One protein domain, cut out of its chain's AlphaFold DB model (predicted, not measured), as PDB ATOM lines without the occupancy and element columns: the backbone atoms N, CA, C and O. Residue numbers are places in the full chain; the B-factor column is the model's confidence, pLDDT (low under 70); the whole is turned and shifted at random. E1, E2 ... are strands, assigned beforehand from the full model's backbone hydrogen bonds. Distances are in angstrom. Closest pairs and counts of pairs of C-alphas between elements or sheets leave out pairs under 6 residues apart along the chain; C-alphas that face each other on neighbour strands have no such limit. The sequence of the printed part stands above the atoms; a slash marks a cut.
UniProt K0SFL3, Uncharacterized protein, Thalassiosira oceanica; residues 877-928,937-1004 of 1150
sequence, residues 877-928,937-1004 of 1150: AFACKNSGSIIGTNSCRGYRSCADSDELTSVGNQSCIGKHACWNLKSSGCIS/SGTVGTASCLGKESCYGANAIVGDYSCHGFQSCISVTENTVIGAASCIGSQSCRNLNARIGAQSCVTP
ATOM      1  N   ALA A 877     166.630 130.733 133.785       53.75
ATOM      2  CA  ALA A 877     165.806 130.740 132.558       53.75
ATOM      3  C   ALA A 877     165.372 129.350 132.013       53.75
ATOM      4  O   ALA A 877     164.948 129.210 130.864       53.75
ATOM      5  N   PHE A 878     165.474 128.301 132.832       74.75
ATOM      6  CA  PHE A 878     165.022 126.939 132.553       74.75
ATOM      7  C   PHE A 878     163.984 126.406 133.555       74.75
ATOM      8  O   PHE A 878     163.540 125.271 133.380       74.75
ATOM      9  N   ALA A 879     163.596 127.183 134.578       80.88
ATOM     10  CA  ALA A 879     162.669 126.782 135.642       80.88
ATOM     11  C   ALA A 879     161.385 126.101 135.123       80.88
ATOM     12  O   ALA A 879     161.133 124.943 135.452       80.88
ATOM     13  N   CYS A 880     160.637 126.782 134.249       81.75
ATOM     14  CA  CYS A 880     159.312 126.369 133.755       81.75
ATOM     15  C   CYS A 880     159.337 125.913 132.281       81.75
ATOM     16  O   CYS A 880     158.394 126.119 131.515       81.75
ATOM     17  N   LYS A 881     160.457 125.348 131.813       79.94
ATOM     18  CA  LYS A 881     160.572 124.938 130.406       79.94
ATOM     19  C   LYS A 881     159.653 123.743 130.119       79.94
ATOM     20  O   LYS A 881     159.853 122.682 130.694       79.94
ATOM     21  N   ASN A 882     158.747 123.891 129.151       77.81
ATOM     22  CA  ASN A 882     157.753 122.887 128.736       77.81
ATOM     23  C   ASN A 882     156.636 122.586 129.766       77.81
ATOM     24  O   ASN A 882     155.887 121.640 129.552       77.81
ATOM     25  N   SER A 883     156.476 123.368 130.841       72.75
ATOM     26  CA  SER A 883     155.311 123.246 131.732       72.75
ATOM     27  C   SER A 883     154.100 123.974 131.135       72.75
ATOM     28  O   SER A 883     154.105 125.201 131.047       72.75
ATOM     29  N   GLY A 884     153.068 123.238 130.719       65.12
ATOM     30  CA  GLY A 884     151.859 123.797 130.085       65.12
ATOM     31  C   GLY A 884     150.768 124.301 131.044       65.12
ATOM     32  O   GLY A 884     149.637 124.509 130.613       65.12
ATOM     33  N   SER A 885     151.072 124.441 132.335       73.38
ATOM     34  CA  SER A 885     150.087 124.409 133.418       73.38
ATOM     35  C   SER A 885     149.977 125.696 134.249       73.38
ATOM     36  O   SER A 885     150.763 126.632 134.120       73.38
ATOM     37  N   ILE A 886     148.971 125.737 135.133       86.31
ATOM     38  CA  ILE A 886     148.798 126.800 136.134       86.31
ATOM     39  C   ILE A 886     149.877 126.649 137.215       86.31
ATOM     40  O   ILE A 886     149.965 125.595 137.846       86.31
ATOM     41  N   ILE A 887     150.653 127.710 137.454       90.62
ATOM     42  CA  ILE A 887     151.714 127.765 138.467       90.62
ATOM     43  C   ILE A 887     151.338 128.801 139.534       90.62
ATOM     44  O   ILE A 887     151.057 129.954 139.211       90.62
ATOM     45  N   GLY A 888     151.322 128.382 140.800       88.00
ATOM     46  CA  GLY A 888     151.048 129.232 141.956       88.00
ATOM     47  C   GLY A 888     152.167 130.226 142.287       88.00
ATOM     48  O   GLY A 888     153.297 130.129 141.808       88.00
ATOM     49  N   THR A 889     151.857 131.201 143.141       87.94
ATOM     50  CA  THR A 889     152.792 132.268 143.524       87.94
ATOM     51  C   THR A 889     153.988 131.725 144.311       87.94
ATOM     52  O   THR A 889     153.860 130.797 145.108       87.94
ATOM     53  N   ASN A 890     155.174 132.314 144.105       89.94
ATOM     54  CA  ASN A 890     156.444 131.917 144.739       89.94
ATOM     55  C   ASN A 890     156.879 130.449 144.510       89.94
ATOM     56  O   ASN A 890     157.732 129.932 145.243       89.94
ATOM     57  N   SER A 891     156.326 129.793 143.488       93.06
ATOM     58  CA  SER A 891     156.625 128.412 143.100       93.06
ATOM     59  C   SER A 891     157.719 128.318 142.030       93.06
ATOM     60  O   SER A 891     158.183 129.325 141.499       93.06
ATOM     61  N   CYS A 892     158.147 127.095 141.710       94.62
ATOM     62  CA  CYS A 892     159.109 126.790 140.649       94.62
ATOM     63  C   CYS A 892     160.465 127.519 140.793       94.62
ATOM     64  O   CYS A 892     161.112 127.852 139.798       94.62
ATOM     65  N   ARG A 893     160.948 127.740 142.019       92.31
ATOM     66  CA  ARG A 893     162.210 128.463 142.262       92.31
ATOM     67  C   ARG A 893     163.433 127.533 142.170       92.31
ATOM     68  O   ARG A 893     163.623 126.675 143.031       92.31
ATOM     69  N   GLY A 894     164.267 127.722 141.139       88.88
ATOM     70  CA  GLY A 894     165.573 127.060 140.942       88.88
ATOM     71  C   GLY A 894     165.727 126.257 139.635       88.88
ATOM     72  O   GLY A 894     164.751 125.990 138.935       88.88
ATOM     73  N   TYR A 895     166.961 125.848 139.307       90.50
ATOM     74  CA  TYR A 895     167.317 125.206 138.027       90.50
ATOM     75  C   TYR A 895     166.399 124.038 137.647       90.50
ATOM     76  O   TYR A 895     166.448 122.965 138.262       90.50
ATOM     77  N   ARG A 896     165.597 124.233 136.588       91.88
ATOM     78  CA  ARG A 896     164.598 123.264 136.088       91.88
ATOM     79  C   ARG A 896     163.665 122.723 137.179       91.88
ATOM     80  O   ARG A 896     163.291 121.555 137.145       91.88
ATOM     81  N   SER A 897     163.318 123.559 138.146       93.19
ATOM     82  CA  SER A 897     162.329 123.306 139.197       93.19
ATOM     83  C   SER A 897     161.043 122.638 138.698       93.19
ATOM     84  O   SER A 897     160.625 121.654 139.290       93.19
ATOM     85  N   CYS A 898     160.458 123.118 137.599       93.69
ATOM     86  CA  CYS A 898     159.185 122.664 137.022       93.69
ATOM     87  C   CYS A 898     159.314 122.261 135.543       93.69
ATOM     88  O   CYS A 898     158.325 122.211 134.815       93.69
ATOM     89  N   ALA A 899     160.531 122.003 135.059       89.69
ATOM     90  CA  ALA A 899     160.735 121.688 133.650       89.69
ATOM     91  C   ALA A 899     160.113 120.333 133.277       89.69
ATOM     92  O   ALA A 899     160.048 119.417 134.098       89.69
ATOM     93  N   ASP A 900     159.717 120.184 132.014       86.88
ATOM     94  CA  ASP A 900     159.196 118.944 131.425       86.88
ATOM     95  C   ASP A 900     158.038 118.294 132.226       86.88
ATOM     96  O   ASP A 900     157.808 117.088 132.109       86.88
ATOM     97  N   SER A 901     157.318 119.070 133.049       83.56
ATOM     98  CA  SER A 901     156.106 118.624 133.739       83.56
ATOM     99  C   SER A 901     154.947 118.506 132.749       83.56
ATOM    100  O   SER A 901     154.756 119.398 131.923       83.56
ATOM    101  N   ASP A 902     154.148 117.450 132.868       80.12
ATOM    102  CA  ASP A 902     152.986 117.193 132.004       80.12
ATOM    103  C   ASP A 902     152.035 118.412 131.947       80.12
ATOM    104  O   ASP A 902     151.756 119.018 132.985       80.12
ATOM    105  N   GLU A 903     151.549 118.788 130.754       74.81
ATOM    106  CA  GLU A 903     150.830 120.053 130.482       74.81
ATOM    107  C   GLU A 903     149.588 120.241 131.368       74.81
ATOM    108  O   GLU A 903     149.190 121.363 131.673       74.81
ATOM    109  N   LEU A 904     149.006 119.137 131.840       79.38
ATOM    110  CA  LEU A 904     147.846 119.119 132.726       79.38
ATOM    111  C   LEU A 904     148.196 119.298 134.222       79.38
ATOM    112  O   LEU A 904     147.305 119.195 135.061       79.38
ATOM    113  N   THR A 905     149.459 119.529 134.596       83.19
ATOM    114  CA  THR A 905     149.934 119.476 135.998       83.19
ATOM    115  C   THR A 905     149.967 120.841 136.677       83.19
ATOM    116  O   THR A 905     150.990 121.523 136.681       83.19
ATOM    117  N   SER A 906     148.854 121.242 137.286       91.06
ATOM    118  CA  SER A 906     148.797 122.432 138.145       91.06
ATOM    119  C   SER A 906     149.725 122.329 139.367       91.06
ATOM    120  O   SER A 906     149.821 121.274 140.000       91.06
ATOM    121  N   VAL A 907     150.392 123.435 139.701       94.00
ATOM    122  CA  VAL A 907     151.327 123.565 140.828       94.00
ATOM    123  C   VAL A 907     150.791 124.612 141.803       94.00
ATOM    124  O   VAL A 907     150.559 125.753 141.410       94.00
ATOM    125  N   GLY A 908     150.597 124.237 143.069       93.81
ATOM    126  CA  GLY A 908     150.148 125.122 144.147       93.81
ATOM    127  C   GLY A 908     151.156 126.219 144.503       93.81
ATOM    128  O   GLY A 908     152.253 126.283 143.947       93.81
ATOM    129  N   ASN A 909     150.783 127.108 145.426       93.12
ATOM    130  CA  ASN A 909     151.644 128.216 145.857       93.12
ATOM    131  C   ASN A 909     152.841 127.708 146.679       93.12
ATOM    132  O   ASN A 909     152.708 126.764 147.455       93.12
ATOM    133  N   GLN A 910     153.984 128.386 146.570       95.31
ATOM    134  CA  GLN A 910     155.233 128.091 147.285       95.31
ATOM    135  C   GLN A 910     155.799 126.676 147.036       95.31
ATOM    136  O   GLN A 910     156.509 126.141 147.883       95.31
ATOM    137  N   SER A 911     155.510 126.069 145.884       96.38
ATOM    138  CA  SER A 911     155.834 124.663 145.587       96.38
ATOM    139  C   SER A 911     156.928 124.494 144.531       96.38
ATOM    140  O   SER A 911     157.256 125.426 143.800       96.38
ATOM    141  N   CYS A 912     157.498 123.291 144.428       96.81
ATOM    142  CA  CYS A 912     158.602 122.968 143.516       96.81
ATOM    143  C   CYS A 912     159.814 123.901 143.718       96.81
ATOM    144  O   CYS A 912     160.317 124.514 142.773       96.81
ATOM    145  N   ILE A 913     160.264 124.046 144.969       95.81
ATOM    146  CA  ILE A 913     161.388 124.914 145.346       95.81
ATOM    147  C   ILE A 913     162.646 124.060 145.490       95.81
ATOM    148  O   ILE A 913     162.750 123.225 146.387       95.81
ATOM    149  N   GLY A 914     163.623 124.291 144.617       92.94
ATOM    150  CA  GLY A 914     164.880 123.554 144.569       92.94
ATOM    151  C   GLY A 914     165.248 123.095 143.160       92.94
ATOM    152  O   GLY A 914     164.413 122.971 142.259       92.94
ATOM    153  N   LYS A 915     166.538 122.806 142.962       94.19
ATOM    154  CA  LYS A 915     167.047 122.269 141.697       94.19
ATOM    155  C   LYS A 915     166.350 120.946 141.363       94.19
ATOM    156  O   LYS A 915     166.405 120.005 142.151       94.19
ATOM    157  N   HIS A 916     165.727 120.878 140.188       95.38
ATOM    158  CA  HIS A 916     164.958 119.723 139.705       95.38
ATOM    159  C   HIS A 916     163.787 119.272 140.603       95.38
ATOM    160  O   HIS A 916     163.364 118.122 140.487       95.38
ATOM    161  N   ALA A 917     163.260 120.138 141.480       95.75
ATOM    162  CA  ALA A 917     162.257 119.780 142.491       95.75
ATOM    163  C   ALA A 917     161.051 118.990 141.940       95.75
ATOM    164  O   ALA A 917     160.652 118.005 142.547       95.75
ATOM    165  N   CYS A 918     160.525 119.359 140.771       95.69
ATOM    166  CA  CYS A 918     159.418 118.717 140.052       95.69
ATOM    167  C   CYS A 918     159.777 118.387 138.585       95.69
ATOM    168  O   CYS A 918     158.892 118.270 137.737       95.69
ATOM    169  N   TRP A 919     161.071 118.253 138.249       93.44
ATOM    170  CA  TRP A 919     161.496 117.987 136.865       93.44
ATOM    171  C   TRP A 919     160.946 116.637 136.371       93.44
ATOM    172  O   TRP A 919     161.112 115.611 137.038       93.44
ATOM    173  N   ASN A 920     160.316 116.636 135.188       89.69
ATOM    174  CA  ASN A 920     159.728 115.445 134.556       89.69
ATOM    175  C   ASN A 920     158.648 114.765 135.439       89.69
ATOM    176  O   ASN A 920     158.441 113.554 135.350       89.69
ATOM    177  N   LEU A 921     157.950 115.545 136.279       86.75
ATOM    178  CA  LEU A 921     156.770 115.090 137.019       86.75
ATOM    179  C   LEU A 921     155.593 114.870 136.057       86.75
ATOM    180  O   LEU A 921     155.280 115.725 135.224       86.75
ATOM    181  N   LYS A 922     154.957 113.700 136.147       83.12
ATOM    182  CA  LYS A 922     153.894 113.266 135.226       83.12
ATOM    183  C   LYS A 922     152.593 113.015 135.959       83.12
ATOM    184  O   LYS A 922     152.592 112.652 137.132       83.12
ATOM    185  N   SER A 923     151.488 113.168 135.234       66.81
ATOM    186  CA  SER A 923     150.153 112.928 135.766       66.81
ATOM    187  C   SER A 923     149.362 111.953 134.894       66.81
ATOM    188  O   SER A 923     148.199 112.190 134.563       66.81
ATOM    189  N   SER A 924     149.928 110.774 134.601       61.75
ATOM    190  CA  SER A 924     149.151 109.690 133.971       61.75
ATOM    191  C   SER A 924     148.172 108.997 134.935       61.75
ATOM    192  O   SER A 924     147.632 107.943 134.598       61.75
ATOM    193  N   GLY A 925     147.944 109.568 136.127       53.66
ATOM    194  CA  GLY A 925     147.337 108.950 137.313       53.66
ATOM    195  C   GLY A 925     146.005 108.219 137.108       53.66
ATOM    196  O   GLY A 925     145.728 107.239 137.798       53.66
ATOM    197  N   CYS A 926     145.189 108.640 136.141       50.28
ATOM    198  CA  CYS A 926     143.794 108.211 136.022       50.28
ATOM    199  C   CYS A 926     143.480 107.419 134.743       50.28
ATOM    200  O   CYS A 926     142.573 107.754 133.986       50.28
ATOM    201  N   ILE A 927     144.200 106.315 134.525       48.94
ATOM    202  CA  ILE A 927     143.897 105.347 133.449       48.94
ATOM    203  C   ILE A 927     142.670 104.466 133.787       48.94
ATOM    204  O   ILE A 927     142.048 103.906 132.887       48.94
ATOM    205  N   SER A 928     142.293 104.344 135.067       51.16
ATOM    206  CA  SER A 928     141.242 103.424 135.538       51.16
ATOM    207  C   SER A 928     139.813 103.988 135.574       51.16
ATOM    208  O   SER A 928     138.876 103.192 135.557       51.16
ATOM    209  N   SER A 937     143.619 116.772 135.830       60.06
ATOM    210  CA  SER A 937     144.816 117.584 136.014       60.06
ATOM    211  C   SER A 937     145.719 116.966 137.070       60.06
ATOM    212  O   SER A 937     145.245 116.576 138.140       60.06
ATOM    213  N   GLY A 938     147.020 116.949 136.794       70.75
ATOM    214  CA  GLY A 938     148.013 116.753 137.837       70.75
ATOM    215  C   GLY A 938     147.915 117.885 138.847       70.75
ATOM    216  O   GLY A 938     147.607 119.028 138.501       70.75
ATOM    217  N   THR A 939     148.147 117.558 140.107       89.44
ATOM    218  CA  THR A 939     148.142 118.518 141.205       89.44
ATOM    219  C   THR A 939     149.383 118.273 142.043       89.44
ATOM    220  O   THR A 939     149.580 117.179 142.568       89.44
ATOM    221  N   VAL A 940     150.229 119.297 142.127       94.19
ATOM    222  CA  VAL A 940     151.196 119.458 143.210       94.19
ATOM    223  C   VAL A 940     150.575 120.451 144.181       94.19
ATOM    224  O   VAL A 940     150.249 121.566 143.775       94.19
ATOM    225  N   GLY A 941     150.376 120.044 145.431       95.06
ATOM    226  CA  GLY A 941     149.766 120.863 146.472       95.06
ATOM    227  C   GLY A 941     150.577 122.112 146.809       95.06
ATOM    228  O   GLY A 941     151.656 122.360 146.270       95.06
ATOM    229  N   THR A 942     150.049 122.914 147.721       95.50
ATOM    230  CA  THR A 942     150.692 124.095 148.306       95.50
ATOM    231  C   THR A 942     151.890 123.680 149.164       95.50
ATOM    232  O   THR A 942     151.874 122.614 149.784       95.50
ATOM    233  N   ALA A 943     152.942 124.503 149.179       96.19
ATOM    234  CA  ALA A 943     154.179 124.296 149.936       96.19
ATOM    235  C   ALA A 943     154.764 122.872 149.795       96.19
ATOM    236  O   ALA A 943     155.182 122.263 150.776       96.19
ATOM    237  N   SER A 944     154.742 122.308 148.586       96.62
ATOM    238  CA  SER A 944     155.087 120.904 148.307       96.62
ATOM    239  C   SER A 944     156.251 120.779 147.331       96.62
ATOM    240  O   SER A 944     156.521 121.698 146.559       96.62
ATOM    241  N   CYS A 945     156.936 119.633 147.333       97.31
ATOM    242  CA  CYS A 945     158.170 119.419 146.571       97.31
ATOM    243  C   CYS A 945     159.235 120.474 146.937       97.31
ATOM    244  O   CYS A 945     159.620 121.312 146.116       97.31
ATOM    245  N   LEU A 946     159.658 120.456 148.205       97.00
ATOM    246  CA  LEU A 946     160.645 121.380 148.767       97.00
ATOM    247  C   LEU A 946     161.984 120.658 148.942       97.00
ATOM    248  O   LEU A 946     162.131 119.810 149.818       97.00
ATOM    249  N   GLY A 947     162.970 120.987 148.110       94.25
ATOM    250  CA  GLY A 947     164.298 120.377 148.122       94.25
ATOM    251  C   GLY A 947     164.805 120.007 146.728       94.25
ATOM    252  O   GLY A 947     164.069 119.963 145.742       94.25
ATOM    253  N   LYS A 948     166.107 119.727 146.626       95.12
ATOM    254  CA  LYS A 948     166.712 119.240 145.382       95.12
ATOM    255  C   LYS A 948     166.131 117.866 145.037       95.12
ATOM    256  O   LYS A 948     166.168 116.949 145.857       95.12
ATOM    257  N   GLU A 949     165.652 117.729 143.802       95.94
ATOM    258  CA  GLU A 949     165.101 116.485 143.240       95.94
ATOM    259  C   GLU A 949     163.933 115.887 144.061       95.94
ATOM    260  O   GLU A 949     163.629 114.702 143.931       95.94
ATOM    261  N   SER A 950     163.262 116.699 144.891       96.12
ATOM    262  CA  SER A 950     162.251 116.273 145.873       96.12
ATOM    263  C   SER A 950     161.122 115.426 145.281       96.12
ATOM    264  O   SER A 950     160.737 114.436 145.875       96.12
ATOM    265  N   CYS A 951     160.625 115.754 144.093       96.00
ATOM    266  CA  CYS A 951     159.587 115.021 143.359       96.00
ATOM    267  C   CYS A 951     160.082 114.597 141.966       96.00
ATOM    268  O   CYS A 951     159.294 114.458 141.027       96.00
ATOM    269  N   TYR A 952     161.401 114.432 141.800       94.12
ATOM    270  CA  TYR A 952     162.006 114.180 140.494       94.12
ATOM    271  C   TYR A 952     161.488 112.880 139.865       94.12
ATOM    272  O   TYR A 952     161.631 111.795 140.432       94.12
ATOM    273  N   GLY A 953     160.888 112.997 138.676       89.25
ATOM    274  CA  GLY A 953     160.325 111.864 137.939       89.25
ATOM    275  C   GLY A 953     159.129 111.169 138.604       89.25
ATOM    276  O   GLY A 953     158.793 110.060 138.190       89.25
ATOM    277  N   ALA A 954     158.498 111.774 139.617       88.38
ATOM    278  CA  ALA A 954     157.286 111.227 140.224       88.38
ATOM    279  C   ALA A 954     156.129 111.183 139.207       88.38
ATOM    280  O   ALA A 954     155.972 112.083 138.378       88.38
ATOM    281  N   ASN A 955     155.305 110.136 139.268       88.50
ATOM    282  CA  ASN A 955     154.120 109.971 138.425       88.50
ATOM    283  C   ASN A 955     152.870 109.831 139.305       88.50
ATOM    284  O   ASN A 955     152.325 108.734 139.476       88.50
ATOM    285  N   ALA A 956     152.510 110.941 139.951       86.94
ATOM    286  CA  ALA A 956     151.619 110.971 141.100       86.94
ATOM    287  C   ALA A 956     150.909 112.325 141.264       86.94
ATOM    288  O   ALA A 956     151.427 113.362 140.855       86.94
ATOM    289  N   ILE A 957     149.762 112.308 141.944       91.81
ATOM    290  CA  ILE A 957     149.195 113.505 142.586       91.81
ATOM    291  C   ILE A 957     149.928 113.715 143.914       91.81
ATOM    292  O   ILE A 957     150.053 112.765 144.688       91.81
ATOM    293  N   VAL A 958     150.385 114.937 144.190       94.25
ATOM    294  CA  VAL A 958     151.101 115.302 145.421       94.25
ATOM    295  C   VAL A 958     150.220 116.238 146.246       94.25
ATOM    296  O   VAL A 958     149.910 117.335 145.793       94.25
ATOM    297  N   GLY A 959     149.795 115.807 147.436       95.19
ATOM    298  CA  GLY A 959     149.032 116.635 148.379       95.19
ATOM    299  C   GLY A 959     149.854 117.770 149.000       95.19
ATOM    300  O   GLY A 959     151.069 117.818 148.831       95.19
ATOM    301  N   ASP A 960     149.189 118.678 149.719       95.88
ATOM    302  CA  ASP A 960     149.826 119.841 150.353       95.88
ATOM    303  C   ASP A 960     150.874 119.448 151.413       95.88
ATOM    304  O   ASP A 960     150.732 118.436 152.100       95.88
ATOM    305  N   TYR A 961     151.906 120.281 151.583       96.12
ATOM    306  CA  TYR A 961     153.031 120.075 152.508       96.12
ATOM    307  C   TYR A 961     153.800 118.748 152.334       96.12
ATOM    308  O   TYR A 961     154.424 118.270 153.280       96.12
ATOM    309  N   SER A 962     153.777 118.145 151.141       95.94
ATOM    310  CA  SER A 962     154.413 116.841 150.893       95.94
ATOM    311  C   SER A 962     155.716 116.925 150.099       95.94
ATOM    312  O   SER A 962     155.981 117.889 149.377       95.94
ATOM    313  N   CYS A 963     156.526 115.867 150.201       96.69
ATOM    314  CA  CYS A 963     157.822 115.720 149.540       96.69
ATOM    315  C   CYS A 963     158.815 116.823 149.946       96.69
ATOM    316  O   CYS A 963     159.271 117.620 149.121       96.69
ATOM    317  N   HIS A 964     159.156 116.876 151.234       96.12
ATOM    318  CA  HIS A 964     160.134 117.816 151.799       96.12
ATOM    319  C   HIS A 964     161.461 117.100 152.052       96.12
ATOM    320  O   HIS A 964     161.483 116.055 152.691       96.12
ATOM    321  N   GLY A 965     162.568 117.653 151.560       92.44
ATOM    322  CA  GLY A 965     163.912 117.083 151.676       92.44
ATOM    323  C   GLY A 965     164.515 116.634 150.339       92.44
ATOM    324  O   GLY A 965     163.853 116.577 149.300       92.44
ATOM    325  N   PHE A 966     165.813 116.322 150.361       94.75
ATOM    326  CA  PHE A 966     166.549 115.848 149.185       94.75
ATOM    327  C   PHE A 966     166.006 114.497 148.699       94.75
ATOM    328  O   PHE A 966     165.944 113.540 149.469       94.75
ATOM    329  N   GLN A 967     165.632 114.412 147.415       94.81
ATOM    330  CA  GLN A 967     165.115 113.186 146.782       94.81
ATOM    331  C   GLN A 967     163.918 112.528 147.514       94.81
ATOM    332  O   GLN A 967     163.679 111.330 147.356       94.81
ATOM    333  N   SER A 968     163.159 113.291 148.306       93.81
ATOM    334  CA  SER A 968     162.120 112.799 149.225       93.81
ATOM    335  C   SER A 968     161.069 111.882 148.578       93.81
ATOM    336  O   SER A 968     160.736 110.857 149.158       93.81
ATOM    337  N   CYS A 969     160.623 112.180 147.359       93.44
ATOM    338  CA  CYS A 969     159.676 111.427 146.522       93.44
ATOM    339  C   CYS A 969     160.263 111.050 145.144       93.44
ATOM    340  O   CYS A 969     159.526 110.947 144.158       93.44
ATOM    341  N   ILE A 970     161.588 110.875 145.033       91.12
ATOM    342  CA  ILE A 970     162.223 110.545 143.746       91.12
ATOM    343  C   ILE A 970     161.679 109.225 143.170       91.12
ATOM    344  O   ILE A 970     161.623 108.203 143.862       91.12
ATOM    345  N   SER A 971     161.316 109.246 141.885       81.69
ATOM    346  CA  SER A 971     160.873 108.075 141.115       81.69
ATOM    347  C   SER A 971     159.737 107.266 141.765       81.69
ATOM    348  O   SER A 971     159.721 106.040 141.680       81.69
ATOM    349  N   VAL A 972     158.766 107.936 142.393       83.56
ATOM    350  CA  VAL A 972     157.484 107.314 142.777       83.56
ATOM    351  C   VAL A 972     156.707 106.976 141.496       83.56
ATOM    352  O   VAL A 972     156.143 107.862 140.849       83.56
ATOM    353  N   THR A 973     156.717 105.704 141.091       69.19
ATOM    354  CA  THR A 973     156.232 105.260 139.772       69.19
ATOM    355  C   THR A 973     155.127 104.213 139.860       69.19
ATOM    356  O   THR A 973     155.429 103.036 139.758       69.19
ATOM    357  N   GLU A 974     153.856 104.628 139.980       65.06
ATOM    358  CA  GLU A 974     152.668 103.848 139.541       65.06
ATOM    359  C   GLU A 974     151.341 104.610 139.784       65.06
ATOM    360  O   GLU A 974     150.503 104.202 140.585       65.06
ATOM    361  N   ASN A 975     151.122 105.739 139.089       61.69
ATOM    362  CA  ASN A 975     149.842 106.474 139.114       61.69
ATOM    363  C   ASN A 975     149.328 106.785 140.542       61.69
ATOM    364  O   ASN A 975     148.139 106.646 140.853       61.69
ATOM    365  N   THR A 976     150.244 107.126 141.446       66.75
ATOM    366  CA  THR A 976     149.960 107.109 142.881       66.75
ATOM    367  C   THR A 976     149.283 108.406 143.329       66.75
ATOM    368  O   THR A 976     149.249 109.416 142.623       66.75
ATOM    369  N   VAL A 977     148.715 108.374 144.532       87.44
ATOM    370  CA  VAL A 977     148.434 109.591 145.294       87.44
ATOM    371  C   VAL A 977     149.434 109.597 146.440       87.44
ATOM    372  O   VAL A 977     149.584 108.573 147.113       87.44
ATOM    373  N   ILE A 978     150.108 110.725 146.625       91.38
ATOM    374  CA  ILE A 978     150.875 111.061 147.818       91.38
ATOM    375  C   ILE A 978     149.969 111.966 148.646       91.38
ATOM    376  O   ILE A 978     149.627 113.064 148.208       91.38
ATOM    377  N   GLY A 979     149.521 111.488 149.807       90.94
ATOM    378  CA  GLY A 979     148.696 112.272 150.725       90.94
ATOM    379  C   GLY A 979     149.413 113.529 151.226       90.94
ATOM    380  O   GLY A 979     150.608 113.703 150.997       90.94
ATOM    381  N   ALA A 980     148.677 114.413 151.898       93.12
ATOM    382  CA  ALA A 980     149.232 115.636 152.479       93.12
ATOM    383  C   ALA A 980     150.171 115.346 153.670       93.12
ATOM    384  O   ALA A 980     149.981 114.357 154.387       93.12
ATOM    385  N   ALA A 981     151.147 116.233 153.888       92.50
ATOM    386  CA  ALA A 981     152.190 116.140 154.916       92.50
ATOM    387  C   ALA A 981     152.998 114.820 154.900       92.50
ATOM    388  O   ALA A 981     153.405 114.317 155.947       92.50
ATOM    389  N   SER A 982     153.210 114.237 153.719       91.50
ATOM    390  CA  SER A 982     153.883 112.944 153.529       91.50
ATOM    391  C   SER A 982     155.243 113.086 152.858       91.50
ATOM    392  O   SER A 982     155.493 114.037 152.119       91.50
ATOM    393  N   CYS A 983     156.110 112.090 153.049       94.06
ATOM    394  CA  CYS A 983     157.460 112.053 152.488       94.06
ATOM    395  C   CYS A 983     158.296 113.260 152.932       94.06
ATOM    396  O   CYS A 983     158.824 114.014 152.116       94.06
ATOM    397  N   ILE A 984     158.374 113.453 154.245       93.81
ATOM    398  CA  ILE A 984     159.185 114.491 154.884       93.81
ATOM    399  C   ILE A 984     160.479 113.819 155.356       93.81
ATOM    400  O   ILE A 984     160.433 112.779 156.020       93.81
ATOM    401  N   GLY A 985     161.622 114.365 154.949       86.81
ATOM    402  CA  GLY A 985     162.951 113.800 155.178       86.81
ATOM    403  C   GLY A 985     163.725 113.485 153.893       86.81
ATOM    404  O   GLY A 985     163.184 113.404 152.787       86.81
ATOM    405  N   SER A 986     165.036 113.288 154.039       90.25
ATOM    406  CA  SER A 986     165.907 112.867 152.935       90.25
ATOM    407  C   SER A 986     165.521 111.462 152.455       90.25
ATOM    408  O   SER A 986     165.539 110.505 153.227       90.25
ATOM    409  N   GLN A 987     165.182 111.333 151.169       90.44
ATOM    410  CA  GLN A 987     164.844 110.071 150.487       90.44
ATOM    411  C   GLN A 987     163.656 109.265 151.071       90.44
ATOM    412  O   GLN A 987     163.505 108.088 150.738       90.44
ATOM    413  N   SER A 988     162.787 109.866 151.896       84.50
ATOM    414  CA  SER A 988     161.763 109.158 152.694       84.50
ATOM    415  C   SER A 988     160.789 108.250 151.916       84.50
ATOM    416  O   SER A 988     160.315 107.258 152.470       84.50
ATOM    417  N   CYS A 989     160.499 108.548 150.648       86.12
ATOM    418  CA  CYS A 989     159.601 107.799 149.753       86.12
ATOM    419  C   CYS A 989     160.272 107.361 148.438       86.12
ATOM    420  O   CYS A 989     159.597 107.116 147.434       86.12
ATOM    421  N   ARG A 990     161.607 107.276 148.418       83.75
ATOM    422  CA  ARG A 990     162.396 106.924 147.231       83.75
ATOM    423  C   ARG A 990     161.956 105.591 146.605       83.75
ATOM    424  O   ARG A 990     161.969 104.559 147.270       83.75
ATOM    425  N   ASN A 991     161.656 105.611 145.302       81.00
ATOM    426  CA  ASN A 991     161.280 104.446 144.486       81.00
ATOM    427  C   ASN A 991     160.025 103.671 144.968       81.00
ATOM    428  O   ASN A 991     159.938 102.460 144.756       81.00
ATOM    429  N   LEU A 992     159.056 104.317 145.632       78.31
ATOM    430  CA  LEU A 992     157.821 103.639 146.052       78.31
ATOM    431  C   LEU A 992     156.815 103.477 144.892       78.31
ATOM    432  O   LEU A 992     156.309 104.460 144.351       78.31
ATOM    433  N   ASN A 993     156.446 102.230 144.585       76.06
ATOM    434  CA  ASN A 993     155.387 101.867 143.629       76.06
ATOM    435  C   ASN A 993     154.060 101.555 144.355       76.06
ATOM    436  O   ASN A 993     153.478 100.484 144.203       76.06
ATOM    437  N   ALA A 994     153.602 102.466 145.215       74.38
ATOM    438  CA  ALA A 994     152.369 102.301 145.986       74.38
ATOM    439  C   ALA A 994     151.702 103.652 146.274       74.38
ATOM    440  O   ALA A 994     152.351 104.698 146.236       74.38
ATOM    441  N   ARG A 995     150.403 103.642 146.604       79.81
ATOM    442  CA  ARG A 995     149.756 104.824 147.196       79.81
ATOM    443  C   ARG A 995     150.395 105.124 148.549       79.81
ATOM    444  O   ARG A 995     150.594 104.214 149.349       79.81
ATOM    445  N   ILE A 996     150.680 106.397 148.787       85.44
ATOM    446  CA  ILE A 996     151.277 106.890 150.022       85.44
ATOM    447  C   ILE A 996     150.174 107.670 150.736       85.44
ATOM    448  O   ILE A 996     149.693 108.675 150.212       85.44
ATOM    449  N   GLY A 997     149.739 107.184 151.900       81.81
ATOM    450  CA  GLY A 997     148.715 107.849 152.710       81.81
ATOM    451  C   GLY A 997     149.151 109.245 153.160       81.81
ATOM    452  O   GLY A 997     150.294 109.650 152.947       81.81
ATOM    453  N   ALA A 998     148.254 110.004 153.790       85.88
ATOM    454  CA  ALA A 998     148.639 111.249 154.465       85.88
ATOM    455  C   ALA A 998     149.572 110.958 155.659       85.88
ATOM    456  O   ALA A 998     149.535 109.856 156.213       85.88
ATOM    457  N   GLN A 999     150.419 111.925 156.029       83.50
ATOM    458  CA  GLN A 999     151.393 111.828 157.134       83.50
ATOM    459  C   GLN A 999     152.304 110.579 157.089       83.50
ATOM    460  O   GLN A 999     152.820 110.116 158.106       83.50
ATOM    461  N   SER A1000     152.505 110.005 155.901       83.06
ATOM    462  CA  SER A1000     153.259 108.766 155.702       83.06
ATOM    463  C   SER A1000     154.712 109.060 155.331       83.06
ATOM    464  O   SER A1000     154.985 109.999 154.589       83.06
ATOM    465  N   CYS A1001     155.645 108.236 155.819       83.25
ATOM    466  CA  CYS A1001     157.090 108.409 155.608       83.25
ATOM    467  C   CYS A1001     157.601 109.801 156.036       83.25
ATOM    468  O   CYS A1001     158.201 110.533 155.250       83.25
ATOM    469  N   VAL A1002     157.338 110.164 157.292       85.81
ATOM    470  CA  VAL A1002     157.832 111.385 157.943       85.81
ATOM    471  C   VAL A1002     158.964 111.009 158.899       85.81
ATOM    472  O   VAL A1002     158.760 110.193 159.798       85.81
ATOM    473  N   THR A1003     160.155 111.582 158.717       73.31
ATOM    474  CA  THR A1003     161.279 111.418 159.654       73.31
ATOM    475  C   THR A1003     161.164 112.415 160.817       73.31
ATOM    476  O   THR A1003     161.081 113.611 160.541       73.31
ATOM    477  N   PRO A1004     161.237 111.993 162.097       50.72
ATOM    478  CA  PRO A1004     161.117 112.891 163.259       50.72
ATOM    479  C   PRO A1004     162.197 113.979 163.404       50.72
ATOM    480  O   PRO A1004     162.096 114.818 164.291       50.72
TER     481      PRO A1004
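This is residues 877 to 928 and 937 to 1004 of the 1150 residues of an uncharacterized protein of Thalassiosira oceanica (UniProt K0SFL3). With little regular structure, the chain winds in stacked turns, a small solenoid with four short strands, E1, E2, E3 and E4, following one another along one side. Residues 923 to 928 lead away from the turns to a cut. The 120 printed residues hold no named helix and 16 strand residues, all strand by class, in two parallel sheets, E1-E2 and E3-E4. The whole is compact, radius of gyration of the C-alphas 12.0 A, spanning 34 by 34 by 20 A.

E1, residues 905 to 907, and E2, residues 938 to 940, are parallel at 20 degrees, with N 906 and O 938 2.8 A apart. E3, residues 955 to 958, and E4, residues 973 to 978, are parallel at 2 degrees, with N 978 and O 957 2.8 A apart. The closest C-alphas of E2 and E3, Val 940 and Val 958, are 4.7 A apart. E1 and E4 are apart.

E1, 6.5 A long, begins at C-alpha 905 (149.934, 119.476, 135.998). E2 measures 6.8 A, E3 9.3 A and E4 11.3 A, ending at C-alpha 978 (150.875, 111.061, 147.818).

Residues 929 to 936 are not printed, a gap of 14.6 A between C-alphas 928 and 937. The links E2 to E3 and E3 to E4 are long. Confidence is under 70 in 14 residues, among them 923 to 928 and 973 to 976.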